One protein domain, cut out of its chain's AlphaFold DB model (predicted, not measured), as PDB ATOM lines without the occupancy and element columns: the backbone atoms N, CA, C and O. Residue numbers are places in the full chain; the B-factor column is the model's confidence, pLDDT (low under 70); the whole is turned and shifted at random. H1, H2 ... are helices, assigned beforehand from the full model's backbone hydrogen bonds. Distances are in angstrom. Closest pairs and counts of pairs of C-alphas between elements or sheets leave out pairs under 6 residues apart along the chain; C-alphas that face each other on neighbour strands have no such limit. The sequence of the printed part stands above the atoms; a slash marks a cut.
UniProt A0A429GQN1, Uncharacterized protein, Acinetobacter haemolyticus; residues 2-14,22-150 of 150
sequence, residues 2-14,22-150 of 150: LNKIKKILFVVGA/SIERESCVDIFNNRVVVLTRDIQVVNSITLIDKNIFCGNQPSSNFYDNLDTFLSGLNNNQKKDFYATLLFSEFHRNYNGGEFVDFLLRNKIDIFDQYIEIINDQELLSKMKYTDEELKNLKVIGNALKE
ATOM      1  N   LEU A   2       7.827  31.317  33.831       52.34
ATOM      2  CA  LEU A   2       8.872  30.445  33.256       52.34
ATOM      3  C   LEU A   2       9.506  30.930  31.935       52.34
ATOM      4  O   LEU A   2      10.719  31.083  31.851       52.34
ATOM      5  N   ASN A   3       8.701  31.250  30.912       54.91
ATOM      6  CA  ASN A   3       9.227  31.724  29.617       54.91
ATOM      7  C   ASN A   3       9.993  33.055  29.712       54.91
ATOM      8  O   ASN A   3      10.811  33.355  28.845       54.91
ATOM      9  N   LYS A   4       9.730  33.861  30.747       55.69
ATOM     10  CA  LYS A   4      10.420  35.131  30.995       55.69
ATOM     11  C   LYS A   4      11.760  34.892  31.693       55.69
ATOM     12  O   LYS A   4      12.742  35.492  31.285       55.69
ATOM     13  N   ILE A   5      11.814  33.978  32.666       60.41
ATOM     14  CA  ILE A   5      13.051  33.589  33.367       60.41
ATOM     15  C   ILE A   5      14.016  32.916  32.396       60.41
ATOM     16  O   ILE A   5      15.161  33.347  32.292       60.41
ATOM     17  N   LYS A   6      13.530  31.957  31.595       56.84
ATOM     18  CA  LYS A   6      14.330  31.337  30.530       56.84
ATOM     19  C   LYS A   6      14.877  32.368  29.560       56.84
ATOM     20  O   LYS A   6      16.059  32.332  29.275       56.84
ATOM     21  N   LYS A   7      14.058  33.322  29.097       55.56
ATOM     22  CA  LYS A   7      14.531  34.406  28.220       55.56
ATOM     23  C   LYS A   7      15.558  35.324  28.894       55.56
ATOM     24  O   LYS A   7      16.495  35.734  28.224       55.56
ATOM     25  N   ILE A   8      15.403  35.646  30.179       56.31
ATOM     26  CA  ILE A   8      16.346  36.501  30.919       56.31
ATOM     27  C   ILE A   8      17.687  35.784  31.113       56.31
ATOM     28  O   ILE A   8      18.721  36.345  30.766       56.31
ATOM     29  N   LEU A   9      17.670  34.533  31.579       55.84
ATOM     30  CA  LEU A   9      18.882  33.720  31.734       55.84
ATOM     31  C   LEU A   9      19.523  33.382  30.378       55.84
ATOM     32  O   LEU A   9      20.738  33.290  30.286       55.84
ATOM     33  N   PHE A  10      18.730  33.269  29.308       48.03
ATOM     34  CA  PHE A  10      19.213  33.055  27.940       48.03
ATOM     35  C   PHE A  10      19.967  34.263  27.370       48.03
ATOM     36  O   PHE A  10      20.976  34.082  26.699       48.03
ATOM     37  N   VAL A  11      19.514  35.493  27.642       48.53
ATOM     38  CA  VAL A  11      20.224  36.715  27.210       48.53
ATOM     39  C   VAL A  11      21.553  36.882  27.956       48.53
ATOM     40  O   VAL A  11      22.500  37.419  27.393       48.53
ATOM     41  N   VAL A  12      21.627  36.396  29.196       48.34
ATOM     42  CA  VAL A  12      22.800  36.522  30.072       48.34
ATOM     43  C   VAL A  12      23.812  35.376  29.870       48.34
ATOM     44  O   VAL A  12      25.014  35.599  29.865       48.34
ATOM     45  N   GLY A  13      23.350  34.147  29.621       44.88
ATOM     46  CA  GLY A  13      24.198  32.951  29.514       44.88
ATOM     47  C   GLY A  13      24.797  32.660  28.129       44.88
ATOM     48  O   GLY A  13      25.427  31.620  27.951       44.88
ATOM     49  N   ALA A  14      24.599  33.526  27.130       39.75
ATOM     50  CA  ALA A  14      24.983  33.255  25.739       39.75
ATOM     51  C   ALA A  14      26.502  33.336  25.446       39.75
ATOM     52  O   ALA A  14      26.908  33.092  24.312       39.75
ATOM     53  N   SER A  22      40.829  22.674  29.091       80.75
ATOM     54  CA  SER A  22      41.065  21.869  30.300       80.75
ATOM     55  C   SER A  22      41.333  22.740  31.534       80.75
ATOM     56  O   SER A  22      40.869  22.404  32.618       80.75
ATOM     57  N   ILE A  23      42.009  23.878  31.340       82.75
ATOM     58  CA  ILE A  23      42.354  24.846  32.389       82.75
ATOM     59  C   ILE A  23      41.106  25.568  32.909       82.75
ATOM     60  O   ILE A  23      40.918  25.690  34.116       82.75
ATOM     61  N   GLU A  24      40.232  26.040  32.017       81.88
ATOM     62  CA  GLU A  24      38.984  26.703  32.420       81.88
ATOM     63  C   GLU A  24      38.056  25.742  33.162       81.88
ATOM     64  O   GLU A  24      37.446  26.119  34.164       81.88
ATOM     65  N   ARG A  25      38.011  24.483  32.721       84.88
ATOM     66  CA  ARG A  25      37.255  23.437  33.400       84.88
ATOM     67  C   ARG A  25      37.783  23.175  34.806       84.88
ATOM     68  O   ARG A  25      36.986  23.150  35.737       84.88
ATOM     69  N   GLU A  26      39.090  22.974  34.972       87.12
ATOM     70  CA  GLU A  26      39.700  22.764  36.296       87.12
ATOM     71  C   GLU A  26      39.430  23.952  37.224       87.12
ATOM     72  O   GLU A  26      38.931  23.764  38.331       87.12
ATOM     73  N   SER A  27      39.624  25.176  36.727       87.38
ATOM     74  CA  SER A  27      39.307  26.403  37.465       87.38
ATOM     75  C   SER A  27      37.833  26.467  37.891       87.38
ATOM     76  O   SER A  27      37.526  26.794  39.037       87.38
ATOM     77  N   CYS A  28      36.903  26.097  37.006       86.38
ATOM     78  CA  CYS A  28      35.483  26.016  37.343       86.38
ATOM     79  C   CYS A  28      35.204  24.970  38.430       86.38
ATOM     80  O   CYS A  28      34.470  25.257  39.375       86.38
ATOM     81  N   VAL A  29      35.805  23.779  38.336       89.75
ATOM     82  CA  VAL A  29      35.641  22.714  39.337       89.75
ATOM     83  C   VAL A  29      36.159  23.162  40.704       89.75
ATOM     84  O   VAL A  29      35.491  22.934  41.716       89.75
ATOM     85  N   ASP A  30      37.300  23.845  40.746       90.50
ATOM     86  CA  ASP A  30      37.869  24.377  41.985       90.50
ATOM     87  C   ASP A  30      36.978  25.461  42.600       90.50
ATOM     88  O   ASP A  30      36.707  25.434  43.805       90.50
ATOM     89  N   ILE A  31      36.461  26.383  41.781       88.94
ATOM     90  CA  ILE A  31      35.498  27.401  42.224       88.94
ATOM     91  C   ILE A  31      34.229  26.734  42.760       88.94
ATOM     92  O   ILE A  31      33.779  27.084  43.853       88.94
ATOM     93  N   PHE A  32      33.680  25.755  42.037       91.19
ATOM     94  CA  PHE A  32      32.498  25.000  42.449       91.19
ATOM     95  C   PHE A  32      32.715  24.359  43.822       91.19
ATOM     96  O   PHE A  32      31.923  24.571  44.740       91.19
ATOM     97  N   ASN A  33      33.799  23.597  43.980       92.31
ATOM     98  CA  ASN A  33      34.089  22.871  45.213       92.31
ATOM     99  C   ASN A  33      34.311  23.829  46.386       92.31
ATOM    100  O   ASN A  33      33.792  23.590  47.476       92.31
ATOM    101  N   ASN A  34      35.018  24.938  46.156       92.25
ATOM    102  CA  ASN A  34      35.220  25.969  47.168       92.25
ATOM    103  C   ASN A  34      33.885  26.597  47.606       92.25
ATOM    104  O   ASN A  34      33.607  26.706  48.797       92.25
ATOM    105  N   ARG A  35      33.007  26.941  46.658       93.19
ATOM    106  CA  ARG A  35      31.679  27.477  46.989       93.19
ATOM    107  C   ARG A  35      30.865  26.486  47.817       93.19
ATOM    108  O   ARG A  35      30.301  26.889  48.825       93.19
ATOM    109  N   VAL A  36      30.862  25.200  47.463       95.06
ATOM    110  CA  VAL A  36      30.136  24.160  48.219       95.06
ATOM    111  C   VAL A  36      30.574  24.111  49.683       95.06
ATOM    112  O   VAL A  36      29.721  24.173  50.564       95.06
ATOM    113  N   VAL A  37      31.880  24.050  49.959       92.56
ATOM    114  CA  VAL A  37      32.379  23.934  51.345       92.56
ATOM    115  C   VAL A  37      32.182  25.204  52.173       92.56
ATOM    116  O   VAL A  37      32.189  25.150  53.402       92.56
ATOM    117  N   VAL A  38      32.024  26.356  51.519       93.31
ATOM    118  CA  VAL A  38      31.736  27.617  52.205       93.31
ATOM    119  C   VAL A  38      30.229  27.792  52.434       93.31
ATOM    120  O   VAL A  38      29.848  28.281  53.496       93.31
ATOM    121  N   LEU A  39      29.383  27.381  51.483       94.94
ATOM    122  CA  LEU A  39      27.920  27.504  51.546       94.94
ATOM    123  C   LEU A  39      27.279  26.564  52.569       94.94
ATOM    124  O   LEU A  39      26.272  26.924  53.169       94.94
ATOM    125  N   THR A  40      27.843  25.374  52.784       94.06
ATOM    126  CA  THR A  40      27.298  24.420  53.753       94.06
ATOM    127  C   THR A  40      28.389  23.713  54.544       94.06
ATOM    128  O   THR A  40      29.419  23.299  54.014       94.06
ATOM    129  N   ARG A  41      28.140  23.564  55.848       90.50
ATOM    130  CA  ARG A  41      28.972  22.775  56.768       90.50
ATOM    131  C   ARG A  41      28.374  21.399  57.064       90.50
ATOM    132  O   ARG A  41      28.980  20.633  57.812       90.50
ATOM    133  N   ASP A  42      27.200  21.084  56.512       96.25
ATOM    134  CA  ASP A  42      26.610  19.758  56.665       96.25
ATOM    135  C   ASP A  42      27.406  18.755  55.818       96.25
ATOM    136  O   ASP A  42      27.397  18.786  54.587       96.25
ATOM    137  N   ILE A  43      28.107  17.848  56.498       95.50
ATOM    138  CA  ILE A  43      28.992  16.864  55.867       95.50
ATOM    139  C   ILE A  43      28.214  15.934  54.927       95.50
ATOM    140  O   ILE A  43      28.750  15.524  53.898       95.50
ATOM    141  N   GLN A  44      26.960  15.599  55.239       97.19
ATOM    142  CA  GLN A  44      26.152  14.736  54.378       97.19
ATOM    143  C   GLN A  44      25.764  15.462  53.090       97.19
ATOM    144  O   GLN A  44      25.832  14.862  52.015       97.19
ATOM    145  N   VAL A  45      25.438  16.756  53.174       97.88
ATOM    146  CA  VAL A  45      25.173  17.590  51.991       97.88
ATOM    147  C   VAL A  45      26.432  17.743  51.139       97.88
ATOM    148  O   VAL A  45      26.372  17.521  49.929       97.88
ATOM    149  N   VAL A  46      27.583  18.044  51.754       96.88
ATOM    150  CA  VAL A  46      28.869  18.136  51.042       96.88
ATOM    151  C   VAL A  46      29.170  16.830  50.312       96.88
ATOM    152  O   VAL A  46      29.365  16.856  49.098       96.88
ATOM    153  N   ASN A  47      29.128  15.694  51.016       96.06
ATOM    154  CA  ASN A  47      29.399  14.378  50.435       96.06
ATOM    155  C   ASN A  47      28.456  14.068  49.269       96.06
ATOM    156  O   ASN A  47      28.906  13.613  48.220       96.06
ATOM    157  N   SER A  48      27.165  14.367  49.429       97.50
ATOM    158  CA  SER A  48      26.151  14.172  48.387       97.50
ATOM    159  C   SER A  48      26.459  14.987  47.135       97.50
ATOM    160  O   SER A  48      26.379  14.479  46.019       97.50
ATOM    161  N   ILE A  49      26.883  16.241  47.304       96.44
ATOM    162  CA  ILE A  49      27.294  17.085  46.183       96.44
ATOM    163  C   ILE A  49      28.591  16.564  45.562       96.44
ATOM    164  O   ILE A  49      28.715  16.599  44.340       96.44
ATOM    165  N   THR A  50      29.558  16.065  46.337       93.62
ATOM    166  CA  THR A  50      30.828  15.533  45.804       93.62
ATOM    167  C   THR A  50      30.623  14.344  44.856       93.62
ATOM    168  O   THR A  50      31.423  14.172  43.941       93.62
ATOM    169  N   LEU A  51      29.532  13.583  45.002       94.38
ATOM    170  CA  LEU A  51      29.184  12.478  44.094       94.38
ATOM    171  C   LEU A  51      28.812  12.935  42.674       94.38
ATOM    172  O   LEU A  51      28.873  12.139  41.739       94.38
ATOM    173  N   ILE A  52      28.410  14.195  42.496       93.25
ATOM    174  CA  ILE A  52      27.984  14.715  41.194       93.25
ATOM    175  C   ILE A  52      29.211  14.971  40.316       93.25
ATOM    176  O   ILE A  52      30.068  15.780  40.694       93.25
ATOM    177  N   ASP A  53      29.238  14.377  39.118       91.06
ATOM    178  CA  ASP A  53      30.237  14.684  38.090       91.06
ATOM    179  C   ASP A  53      30.203  16.178  37.736       91.06
ATOM    180  O   ASP A  53      29.234  16.701  37.178       91.06
ATOM    181  N   LYS A  54      31.292  16.882  38.050       88.56
ATOM    182  CA  LYS A  54      31.397  18.329  37.837       88.56
ATOM    183  C   LYS A  54      31.459  18.717  36.371       88.56
ATOM    184  O   LYS A  54      31.186  19.873  36.059       88.56
ATOM    185  N   ASN A  55      31.721  17.779  35.461       84.00
ATOM    186  CA  ASN A  55      31.625  18.039  34.026       84.00
ATOM    187  C   ASN A  55      30.198  18.407  33.585       84.00
ATOM    188  O   ASN A  55      30.050  18.970  32.503       84.00
ATOM    189  N   ILE A  56      29.171  18.128  34.401       84.44
ATOM    190  CA  ILE A  56      27.785  18.568  34.159       84.44
ATOM    191  C   ILE A  56      27.659  20.096  34.262       84.44
ATOM    192  O   ILE A  56      26.843  20.708  33.575       84.44
ATOM    193  N   PHE A  57      28.476  20.726  35.111       81.88
ATOM    194  CA  PHE A  57      28.432  22.170  35.352       81.88
ATOM    195  C   PHE A  57      29.575  22.916  34.665       81.88
ATOM    196  O   PHE A  57      29.367  23.982  34.095       81.88
ATOM    197  N   CYS A  58      30.769  22.330  34.702       81.94
ATOM    198  CA  CYS A  58      32.025  22.939  34.269       81.94
ATOM    199  C   CYS A  58      32.535  22.412  32.925       81.94
ATOM    200  O   CYS A  58      33.636  22.760  32.501       81.94
ATOM    201  N   GLY A  59      31.795  21.512  32.283       77.44
ATOM    202  CA  GLY A  59      32.238  20.813  31.087       77.44
ATOM    203  C   GLY A  59      31.124  20.649  30.065       77.44
ATOM    204  O   GLY A  59      30.229  21.476  29.938       77.44
ATOM    205  N   ASN A  60      31.219  19.573  29.297       74.50
ATOM    206  CA  ASN A  60      30.349  19.279  28.164       74.50
ATOM    207  C   ASN A  60      29.342  18.153  28.444       74.50
ATOM    208  O   ASN A  60      28.714  17.666  27.505       74.50
ATOM    209  N   GLN A  61      29.201  17.707  29.698       77.81
ATOM    210  CA  GLN A  61      28.203  16.692  30.034       77.81
ATOM    211  C   GLN A  61      26.799  17.315  30.063       77.81
ATOM    212  O   GLN A  61      26.635  18.437  30.544       77.81
ATOM    213  N   PRO A  62      25.774  16.603  29.570       80.50
ATOM    214  CA  PRO A  62      24.405  17.092  29.598       80.50
ATOM    215  C   PRO A  62      23.858  17.139  31.030       80.50
ATOM    216  O   PRO A  62      24.141  16.269  31.855       80.50
ATOM    217  N   SER A  63      22.999  18.125  31.302       79.88
ATOM    218  CA  SER A  63      22.282  18.270  32.576       79.88
ATOM    219  C   SER A  63      21.356  17.089  32.882       79.88
ATOM    220  O   SER A  63      21.112  16.806  34.052       79.88
ATOM    221  N   SER A  64      20.893  16.348  31.868       84.00
ATOM    222  CA  SER A  64      20.079  15.136  32.044       84.00
ATOM    223  C   SER A  64      20.744  14.113  32.965       84.00
ATOM    224  O   SER A  64      20.077  13.559  33.831       84.00
ATOM    225  N   ASN A  65      22.072  13.959  32.882       85.94
ATOM    226  CA  ASN A  65      22.816  13.032  33.736       85.94
ATOM    227  C   ASN A  65      22.684  13.371  35.228       85.94
ATOM    228  O   ASN A  65      22.747  12.472  36.066       85.94
ATOM    229  N   PHE A  66      22.500  14.648  35.578       91.25
ATOM    230  CA  PHE A  66      22.233  15.047  36.958       91.25
ATOM    231  C   PHE A  66      20.836  14.598  37.400       91.25
ATOM    232  O   PHE A  66      20.702  13.991  38.460       91.25
ATOM    233  N   TYR A  67      19.812  14.854  36.583       91.50
ATOM    234  CA  TYR A  67      18.428  14.513  36.921       91.50
ATOM    235  C   TYR A  67      18.190  12.998  36.962       91.50
ATOM    236  O   TYR A  67      17.521  12.520  37.874       91.50
ATOM    237  N   ASP A  68      18.800  12.243  36.046       92.88
ATOM    238  CA  ASP A  68      18.687  10.780  35.979       92.88
ATOM    239  C   ASP A  68      19.288  10.080  37.213       92.88
ATOM    240  O   ASP A  68      18.891   8.969  37.558       92.88
ATOM    241  N   ASN A  69      20.234  10.732  37.899       94.56
ATOM    242  CA  ASN A  69      20.924  10.193  39.075       94.56
ATOM    243  C   ASN A  69      20.530  10.899  40.382       94.56
ATOM    244  O   ASN A  69      21.160  10.682  41.419       94.56
ATOM    245  N   LEU A  70      19.494  11.740  40.355       95.25
ATOM    246  CA  LEU A  70      19.155  12.604  41.481       95.25
ATOM    247  C   LEU A  70      18.814  11.819  42.755       95.25
ATOM    248  O   LEU A  70      19.268  12.190  43.834       95.25
ATOM    249  N   ASP A  71      18.096  10.701  42.636       95.81
ATOM    250  CA  ASP A  71      17.767   9.844  43.783       95.81
ATOM    251  C   ASP A  71      19.019   9.306  44.484       95.81
ATOM    252  O   ASP A  71      19.052   9.214  45.713       95.81
ATOM    253  N   THR A  72      20.078   9.017  43.724       96.88
ATOM    254  CA  THR A  72      21.374   8.602  44.271       96.88
ATOM    255  C   THR A  72      22.002   9.731  45.081       96.88
ATOM    256  O   THR A  72      22.462   9.493  46.197       96.88
ATOM    257  N   PHE A  73      21.990  10.961  44.561       96.88
ATOM    258  CA  PHE A  73      22.571  12.118  45.252       96.88
ATOM    259  C   PHE A  73      21.786  12.512  46.504       96.88
ATOM    260  O   PHE A  73      22.368  13.010  47.458       96.88
ATOM    261  N   LEU A  74      20.474  12.290  46.526       97.69
ATOM    262  CA  LEU A  74      19.622  12.628  47.670       97.69
ATOM    263  C   LEU A  74      19.480  11.482  48.678       97.69
ATOM    264  O   LEU A  74      18.803  11.647  49.703       97.69
ATOM    265  N   SER A  75      20.060  10.318  48.385       96.75
ATOM    266  CA  SER A  75      19.952   9.130  49.222       96.75
ATOM    267  C   SER A  75      20.580   9.377  50.592       96.75
ATOM    268  O   SER A  75      21.723   9.811  50.705       96.75
ATOM    269  N   GLY A  76      19.820   9.111  51.654       95.38
ATOM    270  CA  GLY A  76      20.267   9.320  53.034       95.38
ATOM    271  C   GLY A  76      20.127  10.752  53.559       95.38
ATOM    272  O   GLY A  76      20.266  10.942  54.765       95.38
ATOM    273  N   LEU A  77      19.785  11.735  52.717       98.12
ATOM    274  CA  LEU A  77      19.496  13.095  53.175       98.12
ATOM    275  C   LEU A  77      18.082  13.194  53.757       98.12
ATOM    276  O   LEU A  77      17.108  12.701  53.178       98.12
ATOM    277  N   ASN A  78      17.946  13.888  54.885       97.56
ATOM    278  CA  ASN A  78      16.642  14.283  55.414       97.56
ATOM    279  C   ASN A  78      16.059  15.485  54.641       97.56
ATOM    280  O   ASN A  78      16.715  16.078  53.790       97.56
ATOM    281  N   ASN A  79      14.812  15.866  54.933       96.31
ATOM    282  CA  ASN A  79      14.125  16.920  54.178       96.31
ATOM    283  C   ASN A  79      14.845  18.277  54.206       96.31
ATOM    284  O   ASN A  79      14.917  18.925  53.165       96.31
ATOM    285  N   ASN A  80      15.398  18.689  55.348       96.19
ATOM    286  CA  ASN A  80      16.131  19.954  55.439       96.19
ATOM    287  C   ASN A  80      17.444  19.870  54.658       96.19
ATOM    288  O   ASN A  80      17.720  20.734  53.838       96.19
ATOM    289  N   GLN A  81      18.175  18.764  54.790       98.00
ATOM    290  CA  GLN A  81      19.408  18.538  54.035       98.00
ATOM    291  C   GLN A  81      19.182  18.496  52.522       98.00
ATOM    292  O   GLN A  81      20.028  18.952  51.760       98.00
ATOM    293  N   LYS A  82      18.037  17.982  52.058       98.12
ATOM    294  CA  LYS A  82      17.669  18.050  50.637       98.12
ATOM    295  C   LYS A  82      17.462  19.496  50.187       98.12
ATOM    296  O   LYS A  82      17.919  19.857  49.108       98.12
ATOM    297  N   LYS A  83      16.807  20.333  51.000       97.25
ATOM    298  CA  LYS A  83      16.667  21.768  50.699       97.25
ATOM    299  C   LYS A  83      18.033  22.457  50.650       97.25
ATOM    300  O   LYS A  83      18.321  23.149  49.675       97.25
ATOM    301  N   ASP A  84      18.892  22.181  51.627       97.69
ATOM    302  CA  ASP A  84      20.258  22.713  51.688       97.69
ATOM    303  C   ASP A  84      21.100  22.250  50.494       97.69
ATOM    304  O   ASP A  84      21.849  23.040  49.924       97.69
ATOM    305  N   PHE A  85      20.942  20.999  50.056       97.81
ATOM    306  CA  PHE A  85      21.575  20.460  48.852       97.81
ATOM    307  C   PHE A  85      21.198  21.270  47.607       97.81
ATOM    308  O   PHE A  85      22.076  21.740  46.884       97.81
ATOM    309  N   TYR A  86      19.903  21.487  47.372       96.69
ATOM    310  CA  TYR A  86      19.435  22.239  46.206       96.69
ATOM    311  C   TYR A  86      19.843  23.715  46.257       96.69
ATOM    312  O   TYR A  86      20.270  24.261  45.238       96.69
ATOM    313  N   ALA A  87      19.754  24.355  47.426       96.56
ATOM    314  CA  ALA A  87      20.199  25.732  47.608       96.56
ATOM    315  C   ALA A  87      21.716  25.862  47.402       96.56
ATOM    316  O   ALA A  87      22.168  26.735  46.663       96.56
ATOM    317  N   THR A  88      22.508  24.943  47.958       96.69
ATOM    318  CA  THR A  88      23.965  24.924  47.765       96.69
ATOM    319  C   THR A  88      24.319  24.796  46.287       96.69
ATOM    320  O   THR A  88      25.154  25.554  45.801       96.69
ATOM    321  N   LEU A  89      23.656  23.904  45.543       94.25
ATOM    322  CA  LEU A  89      23.865  23.767  44.099       94.25
ATOM    323  C   LEU A  89      23.471  25.027  43.314       94.25
ATOM    324  O   LEU A  89      24.166  25.420  42.370       94.25
ATOM    325  N   LEU A  90      22.368  25.678  43.700       92.94
ATOM    326  CA  LEU A  90      21.918  26.918  43.068       92.94
ATOM    327  C   LEU A  90      23.009  27.995  43.126       92.94
ATOM    328  O   LEU A  90      23.374  28.593  42.106       92.94
ATOM    329  N   PHE A  91      23.532  28.216  44.331       93.25
ATOM    330  CA  PHE A  91      24.544  29.228  44.603       93.25
ATOM    331  C   PHE A  91      25.938  28.801  44.140       93.25
ATOM    332  O   PHE A  91      26.727  29.661  43.748       93.25
ATOM    333  N   SER A  92      26.260  27.508  44.104       90.94
ATOM    334  CA  SER A  92      27.573  27.083  43.627       90.94
ATOM    335  C   SER A  92      27.736  27.377  42.138       90.94
ATOM    336  O   SER A  92      28.743  27.994  41.794       90.94
ATOM    337  N   GLU A  93      26.754  27.031  41.286       82.62
ATOM    338  CA  GLU A  93      26.959  27.122  39.826       82.62
ATOM    339  C   GLU A  93      25.714  27.304  38.946       82.62
ATOM    340  O   GLU A  93      25.815  27.907  37.876       82.62
ATOM    341  N   PHE A  94      24.519  26.864  39.361       77.75
ATOM    342  CA  PHE A  94      23.353  26.910  38.463       77.75
ATOM    343  C   PHE A  94      22.899  28.334  38.105       77.75
ATOM    344  O   PHE A  94      22.336  28.543  37.045       77.75
ATOM    345  N   HIS A  95      23.186  29.356  38.903       72.44
ATOM    346  CA  HIS A  95      22.819  30.749  38.594       72.44
ATOM    347  C   HIS A  95      23.512  31.367  37.351       72.44
ATOM    348  O   HIS A  95      23.152  32.477  36.944       72.44
ATOM    349  N   ARG A  96      24.505  30.694  36.750       66.25
ATOM    350  CA  ARG A  96      25.395  31.279  35.727       66.25
ATOM    351  C   ARG A  96      24.957  31.066  34.273       66.25
ATOM    352  O   ARG A  96      25.392  31.819  33.409       66.25
ATOM    353  N   ASN A  97      24.143  30.054  33.960       59.62
ATOM    354  CA  ASN A  97      23.965  29.590  32.572       59.62
ATOM    355  C   ASN A  97      22.519  29.177  32.216       59.62
ATOM    356  O   ASN A  97      21.596  29.274  33.026       59.62
ATOM    357  N   TYR A  98      22.322  28.697  30.977       58.03
ATOM    358  CA  TYR A  98      21.051  28.125  30.499       58.03
ATOM    359  C   TYR A  98      20.523  27.014  31.420       58.03
ATOM    360  O   TYR A  98      19.319  26.949  31.682       58.03
ATOM    361  N   ASN A  99      21.428  26.197  31.971       61.59
ATOM    362  CA  ASN A  99      21.087  25.107  32.885       61.59
ATOM    363  C   ASN A  99      20.506  25.644  34.202       61.59
ATOM    364  O   ASN A  99      19.712  24.960  34.837       61.59
ATOM    365  N   GLY A 100      20.800  26.891  34.576       68.75
ATOM    366  CA  GLY A 100      20.125  27.594  35.665       68.75
ATOM    367  C   GLY A 100      18.633  27.750  35.475       68.75
ATOM    368  O   GLY A 100      17.855  27.550  36.404       68.75
ATOM    369  N   GLY A 101      18.220  28.063  34.248       76.44
ATOM    370  CA  GLY A 101      16.805  28.139  33.909       76.44
ATOM    371  C   GLY A 101      16.136  26.773  33.999       76.44
ATOM    372  O   GLY A 101      15.010  26.682  34.472       76.44
ATOM    373  N   GLU A 102      16.830  25.715  33.578       81.94
ATOM    374  CA  GLU A 102      16.350  24.336  33.698       81.94
ATOM    375  C   GLU A 102      16.254  23.876  35.158       81.94
ATOM    376  O   GLU A 102      15.249  23.285  35.545       81.94
ATOM    377  N   PHE A 103      17.248  24.202  35.982       87.44
ATOM    378  CA  PHE A 103      17.271  23.839  37.394       87.44
ATOM    379  C   PHE A 103      16.180  24.559  38.186       87.44
ATOM    380  O   PHE A 103      15.445  23.927  38.940       87.44
ATOM    381  N   VAL A 104      15.989  25.861  37.964       87.56
ATOM    382  CA  VAL A 104      14.883  26.607  38.587       87.56
ATOM    383  C   VAL A 104      13.530  26.072  38.110       87.56
ATOM    384  O   VAL A 104      12.634  25.867  38.924       87.56
ATOM    385  N   ASP A 105      13.379  25.773  36.815       85.94
ATOM    386  CA  ASP A 105      12.189  25.094  36.286       85.94
ATOM    387  C   ASP A 105      11.927  23.766  37.006       85.94
ATOM    388  O   ASP A 105      10.782  23.462  37.342       85.94
ATOM    389  N   PHE A 106      12.973  22.970  37.212       89.94
ATOM    390  CA  PHE A 106      12.900  21.696  37.909       89.94
ATOM    391  C   PHE A 106      12.421  21.883  39.353       89.94
ATOM    392  O   PHE A 106      11.482  21.193  39.761       89.94
ATOM    393  N   LEU A 107      12.992  22.838  40.096       92.31
ATOM    394  CA  LEU A 107      12.578  23.145  41.470       92.31
ATOM    395  C   LEU A 107      11.090  23.512  41.529       92.31
ATOM    396  O   LEU A 107      10.332  22.913  42.292       92.31
ATOM    397  N   LEU A 108      10.652  24.427  40.660       90.19
ATOM    398  CA  LEU A 108       9.268  24.904  40.619       90.19
ATOM    399  C   LEU A 108       8.283  23.795  40.218       90.19
ATOM    400  O   LEU A 108       7.249  23.614  40.863       90.19
ATOM    401  N   ARG A 109       8.593  23.012  39.176       91.06
ATOM    402  CA  ARG A 109       7.718  21.920  38.703       91.06
ATOM    403  C   ARG A 109       7.528  20.834  39.753       91.06
ATOM    404  O   ARG A 109       6.429  20.296  39.871       91.06
ATOM    405  N   ASN A 110       8.582  20.530  40.504       91.94
ATOM    406  CA  ASN A 110       8.560  19.503  41.541       91.94
ATOM    407  C   ASN A 110       8.178  20.051  42.922       91.94
ATOM    408  O   ASN A 110       8.188  19.294  43.890       91.94
ATOM    409  N   LYS A 111       7.806  21.338  43.021       92.25
ATOM    410  CA  LYS A 111       7.427  22.008  44.276       92.25
ATOM    411  C   LYS A 111       8.495  21.861  45.365       92.25
ATOM    412  O   LYS A 111       8.186  21.646  46.537       92.25
ATOM    413  N   ILE A 112       9.758  21.941  44.961       93.75
ATOM    414  CA  ILE A 112      10.898  21.890  45.869       93.75
ATOM    415  C   ILE A 112      11.081  23.293  46.442       93.75
ATOM    416  O   ILE A 112      11.633  24.181  45.798       93.75
ATOM    417  N   ASP A 113      10.584  23.480  47.659       94.12
ATOM    418  CA  ASP A 113      10.655  24.748  48.374       94.12
ATOM    419  C   ASP A 113      12.004  24.912  49.092       94.12
ATOM    420  O   ASP A 113      12.264  24.259  50.107       94.12
ATOM    421  N   ILE A 114      12.836  25.805  48.555       95.81
ATOM    422  CA  ILE A 114      14.137  26.210  49.111       95.81
ATOM    423  C   ILE A 114      14.182  27.701  49.467       95.81
ATOM    424  O   ILE A 114      15.269  28.271  49.580       95.81
ATOM    425  N   PHE A 115      13.030  28.375  49.547       94.81
ATOM    426  CA  PHE A 115      13.005  29.837  49.630       94.81
ATOM    427  C   PHE A 115      13.655  30.357  50.916       94.81
ATOM    428  O   PHE A 115      14.414  31.324  50.866       94.81
ATOM    429  N   ASP A 116      13.434  29.673  52.039       94.75
ATOM    430  CA  ASP A 116      14.059  30.019  53.319       94.75
ATOM    431  C   ASP A 116      15.593  29.932  53.237       94.75
ATOM    432  O   ASP A 116      16.278  30.903  53.561       94.75
ATOM    433  N   GLN A 117      16.132  28.826  52.702       95.81
ATOM    434  CA  GLN A 117      17.578  28.650  52.482       95.81
ATOM    435  C   GLN A 117      18.136  29.714  51.532       95.81
ATOM    436  O   GLN A 117      19.216  30.262  51.748       95.81
ATOM    437  N   TYR A 118      17.398  30.030  50.465       95.44
ATOM    438  CA  TYR A 118      17.791  31.071  49.524       95.44
ATOM    439  C   TYR A 118      17.902  32.439  50.215       95.44
ATOM    440  O   TYR A 118      18.886  33.151  50.003       95.44
ATOM    441  N   ILE A 119      16.907  32.811  51.028       95.81
ATOM    442  CA  ILE A 119      16.869  34.089  51.749       95.81
ATOM    443  C   ILE A 119      17.991  34.182  52.780       95.81
ATOM    444  O   ILE A 119      18.574  35.258  52.929       95.81
ATOM    445  N   GLU A 120      18.311  33.085  53.459       94.50
ATOM    446  CA  GLU A 120      19.441  33.015  54.385       94.50
ATOM    447  C   GLU A 120      20.760  33.317  53.661       94.50
ATOM    448  O   GLU A 120      21.468  34.256  54.029       94.50
ATOM    449  N   ILE A 121      21.041  32.612  52.562       95.06
ATOM    450  CA  ILE A 121      22.302  32.757  51.822       95.06
ATOM    451  C   ILE A 121      22.414  34.134  51.150       95.06
ATOM    452  O   ILE A 121      23.458  34.779  51.236       95.06
ATOM    453  N   ILE A 122      21.363  34.616  50.472       94.00
ATOM    454  CA  ILE A 122      21.438  35.871  49.696       94.00
ATOM    455  C   ILE A 122      21.561  37.121  50.581       94.00
ATOM    456  O   ILE A 122      21.982  38.175  50.100       94.00
ATOM    457  N   ASN A 123      21.171  37.034  51.855       94.75
ATOM    458  CA  ASN A 123      21.270  38.150  52.795       94.75
ATOM    459  C   ASN A 123      22.534  38.097  53.662       94.75
ATOM    460  O   ASN A 123      22.865  39.101  54.296       94.75
ATOM    461  N   ASP A 124      23.267  36.982  53.666       95.12
ATOM    462  CA  ASP A 124      24.552  36.881  54.349       95.12
ATOM    463  C   ASP A 124      25.665  37.530  53.507       95.12
ATOM    464  O   ASP A 124      26.287  36.925  52.631       95.12
ATOM    465  N   GLN A 125      25.930  38.808  53.780       91.94
ATOM    466  CA  GLN A 125      26.968  39.568  53.081       91.94
ATOM    467  C   GLN A 125      28.378  39.013  53.316       91.94
ATOM    468  O   GLN A 125      29.220  39.096  52.417       91.94
ATOM    469  N   GLU A 126      28.649  38.447  54.495       93.25
ATOM    470  CA  GLU A 126      29.955  37.862  54.790       93.25
ATOM    471  C   GLU A 126      30.160  36.609  53.934       93.25
ATOM    472  O   GLU A 126      31.202  36.457  53.289       93.25
ATOM    473  N   LEU A 127      29.147  35.746  53.866       93.38
ATOM    474  CA  LEU A 127      29.146  34.551  53.032       93.38
ATOM    475  C   LEU A 127      29.277  34.897  51.547       93.38
ATOM    476  O   LEU A 127      30.171  34.377  50.874       93.38
ATOM    477  N   LEU A 128      28.460  35.823  51.039       91.62
ATOM    478  CA  LEU A 128      28.508  36.242  49.635       91.62
ATOM    479  C   LEU A 128      29.862  36.848  49.249       91.62
ATOM    480  O   LEU A 128      30.349  36.596  48.143       91.62
ATOM    481  N   SER A 129      30.520  37.582  50.155       91.19
ATOM    482  CA  SER A 129      31.860  38.131  49.899       91.19
ATOM    483  C   SER A 129      32.913  37.040  49.647       91.19
ATOM    484  O   SER A 129      33.847  37.242  48.867       91.19
ATOM    485  N   LYS A 130      32.732  35.850  50.237       92.06
ATOM    486  CA  LYS A 130      33.613  34.685  50.046       92.06
ATOM    487  C   LYS A 130      33.353  33.966  48.717       92.06
ATOM    488  O   LYS A 130      34.262  33.316  48.206       92.06
ATOM    489  N   MET A 131      32.160  34.114  48.134       88.81
ATOM    490  CA  MET A 131      31.775  33.463  46.870       88.81
ATOM    491  C   MET A 131      32.407  34.099  45.628       88.81
ATOM    492  O   MET A 131      32.450  33.462  44.568       88.81
ATOM    493  N   LYS A 132      32.885  35.347  45.761       86.19
ATOM    494  CA  LYS A 132      33.493  36.149  44.686       86.19
ATOM    495  C   LYS A 132      32.616  36.207  43.429       86.19
ATOM    496  O   LYS A 132      33.113  36.020  42.321       86.19
ATOM    497  N   TYR A 133      31.312  36.411  43.611       87.06
ATOM    498  CA  TYR A 133      30.395  36.548  42.484       87.06
ATOM    499  C   TYR A 133      30.685  37.812  41.675       87.06
ATOM    500  O   TYR A 133      31.061  38.845  42.235       87.06
ATOM    501  N   THR A 134      30.452  37.750  40.369       86.56
ATOM    502  CA  THR A 134      30.375  38.952  39.531       86.56
ATOM    503  C   THR A 134      29.058  39.699  39.774       86.56
ATOM    504  O   THR A 134      28.073  39.129  40.251       86.56
ATOM    505  N   ASP A 135      28.997  40.979  39.398       85.00
ATOM    506  CA  ASP A 135      27.752  41.760  39.478       85.00
ATOM    507  C   ASP A 135      26.607  41.124  38.669       85.00
ATOM    508  O   ASP A 135      25.434  41.199  39.047       85.00
ATOM    509  N   GLU A 136      26.947  40.465  37.561       81.88
ATOM    510  CA  GLU A 136      26.009  39.738  36.709       81.88
ATOM    511  C   GLU A 136      25.467  38.479  37.397       81.88
ATOM    512  O   GLU A 136      24.255  38.257  37.415       81.88
ATOM    513  N   GLU A 137      26.336  37.703  38.043       85.31
ATOM    514  CA  GLU A 137      25.949  36.531  38.835       85.31
ATOM    515  C   GLU A 137      25.014  36.922  39.987       85.31
ATOM    516  O   GLU A 137      23.954  36.315  40.171       85.31
ATOM    517  N   LEU A 138      25.339  38.001  40.707       88.00
ATOM    518  CA  LEU A 138      24.489  38.544  41.771       88.00
ATOM    519  C   LEU A 138      23.130  39.016  41.242       88.00
ATOM    520  O   LEU A 138      22.100  38.839  41.901       88.00
ATOM    521  N   LYS A 139      23.096  39.620  40.051       85.06
ATOM    522  CA  LYS A 139      21.847  40.022  39.396       85.06
ATOM    523  C   LYS A 139      20.994  38.808  39.026       85.06
ATOM    524  O   LYS A 139      19.782  38.850  39.247       85.06
ATOM    525  N   ASN A 140      21.598  37.736  38.516       82.69
ATOM    526  CA  ASN A 140      20.885  36.498  38.195       82.69
ATOM    527  C   ASN A 140      20.286  35.857  39.443       82.69
ATOM    528  O   ASN A 140      19.097  35.535  39.441       82.69
ATOM    529  N   LEU A 141      21.061  35.755  40.528       88.19
ATOM    530  CA  LEU A 141      20.576  35.236  41.809       88.19
ATOM    531  C   LEU A 141      19.337  36.005  42.283       88.19
ATOM    532  O   LEU A 141      18.312  35.388  42.565       88.19
ATOM    533  N   LYS A 142      19.360  37.345  42.240       87.19
ATOM    534  CA  LYS A 142      18.196  38.183  42.594       87.19
ATOM    535  C   LYS A 142      16.960  37.906  41.733       87.19
ATOM    536  O   LYS A 142      15.841  37.917  42.245       87.19
ATOM    537  N   VAL A 143      17.133  37.680  40.429       84.44
ATOM    538  CA  VAL A 143      16.017  37.328  39.532       84.44
ATOM    539  C   VAL A 143      15.442  35.963  39.900       84.44
ATOM    540  O   VAL A 143      14.219  35.820  39.940       84.44
ATOM    541  N   ILE A 144      16.301  34.990  40.205       85.12
ATOM    542  CA  ILE A 144      15.892  33.646  40.625       85.12
ATOM    543  C   ILE A 144      15.128  33.701  41.951       85.12
ATOM    544  O   ILE A 144      14.059  33.108  42.051       85.12
ATOM    545  N   GLY A 145      15.598  34.476  42.932       86.69
ATOM    546  CA  GLY A 145      14.906  34.643  44.213       86.69
ATOM    547  C   GLY A 145      13.467  35.131  44.082       86.69
ATOM    548  O   GLY A 145      12.585  34.662  44.795       86.69
ATOM    549  N   ASN A 146      13.202  36.026  43.129       83.75
ATOM    550  CA  ASN A 146      11.836  36.477  42.856       83.75
ATOM    551  C   ASN A 146      10.942  35.360  42.298       83.75
ATOM    552  O   ASN A 146       9.741  35.389  42.535       83.75
ATOM    553  N   ALA A 147      11.512  34.404  41.561       82.88
ATOM    554  CA  ALA A 147      10.779  33.266  41.017       82.88
ATOM    555  C   ALA A 147      10.502  32.186  42.069       82.88
ATOM    556  O   ALA A 147       9.462  31.550  42.016       82.88
ATOM    557  N   LEU A 148      11.420  31.995  43.020       85.44
ATOM    558  CA  LEU A 148      11.272  31.027  44.115       85.44
ATOM    559  C   LEU A 148      10.256  31.460  45.185       85.44
ATOM    560  O   LEU A 148       9.896  30.659  46.035       85.44
ATOM    561  N   LYS A 149       9.826  32.726  45.165       81.75
ATOM    562  CA  LYS A 149       8.820  33.270  46.087       81.75
ATOM    563  C   LYS A 149       7.380  32.863  45.719       81.75
ATOM    564  O   LYS A 149       6.488  33.035  46.548       81.75
ATOM    565  N   GLU A 150       7.152  32.424  44.478       60.81
ATOM    566  CA  GLU A 150       5.835  32.019  43.946       60.81
ATOM    567  C   GLU A 150       5.506  30.554  44.245       60.81
ATOM    568  O   GLU A 150       4.319  30.289  44.547       60.81
TER     569      GLU A 150
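This is residues 2 to 14 and 22 to 150 of the 150 residues of an uncharacterized protein of Acinetobacter haemolyticus (UniProt A0A429GQN1). A compact, rounded body of short helices is built round H7, whose centre is nearest the middle, with H2, H3 and H9 packed on it. H1 covers one side, running alongside H8 and H11. The short H4, H5 and H6 come between H3 and H7 along the chain, and H10 lies far from the middle. The class is all helix: 142 printed residues with eleven named helices, H1 to H11 in order, and no named strand. The radius of gyration of the C-alphas is 14.1 A and the spans are 37 by 35 by 34 A.

H1, residues 2 to 12, H8, residues 98 to 109, and H11, residues 135 to 148, form a bundle, helices set side by side. H1 touches H8 at Lys 6 and Gly 101, C-alphas 5.3 A apart, at a shallow tilt of 20 degrees, opposite ways. H1 touches H11 at Leu 9 and Asn 140, closest C-alphas 7.3 A apart, also opposite ways. H8 and H11 only just touch, with 3 pairs of C-alphas within 8 A, the closest those of Leu 108 and Leu 148. H2, residues 22 to 39, is the hub, touching four helices. It forms a hairpin with H3, residues 43 to 50, which it only just touches, with 3 pairs within 8 A, closest at Val 36 and Val 46. With residues 25 to 29 alone it touches H4, residues 55 to 58, closest at Arg 25 and Cys 58. Its residues 32 to 39 alone touch H7, residues 79 to 92, at a steep tilt of 41 degrees, closest at Arg 35 and Ser 92. Its residues 35 to 39 alone touch H10, residues 125 to 131, closest at Arg 35 and Met 131. H5, residues 64 to 68, touches no helix and meets H6, residues 70 to 74, only through their link. H6 only just touches H3, with 3 pairs within 8 A, closest at Ser 48 and Phe 73. H3 touches H7 at Val 45 and Phe 85, C-alphas 5.6 A apart. H9, residues 115 to 123, touches H7 at Ala 87 and Tyr 118 and H11 at Phe 115 and Leu 148. H9 and H10 touch only at the corner, and only just, with 3 pairs within 8 A. Every O i to N i+4 pair is within hydrogen-bond range in each helix but H4, too short for one.

H1 begins at C-alpha 2 (8.872, 30.445, 33.256). H2 is 25.6 A long, H7 19.9 A and H11 20.2 A, ending at C-alpha 148 (11.272, 31.027, 44.115).

The C-alphas farthest apart, Ser 22 and Glu 150, are 39.1 A apart. Residues 15 to 21 are not printed; C-alphas 14 and 22 are 20.2 A apart across the cut. Of the links printed whole, each is tight. Mean pLDDT of the printed part is 85.6; residues 2 to 14, 96 to 100 and 150 are under 70.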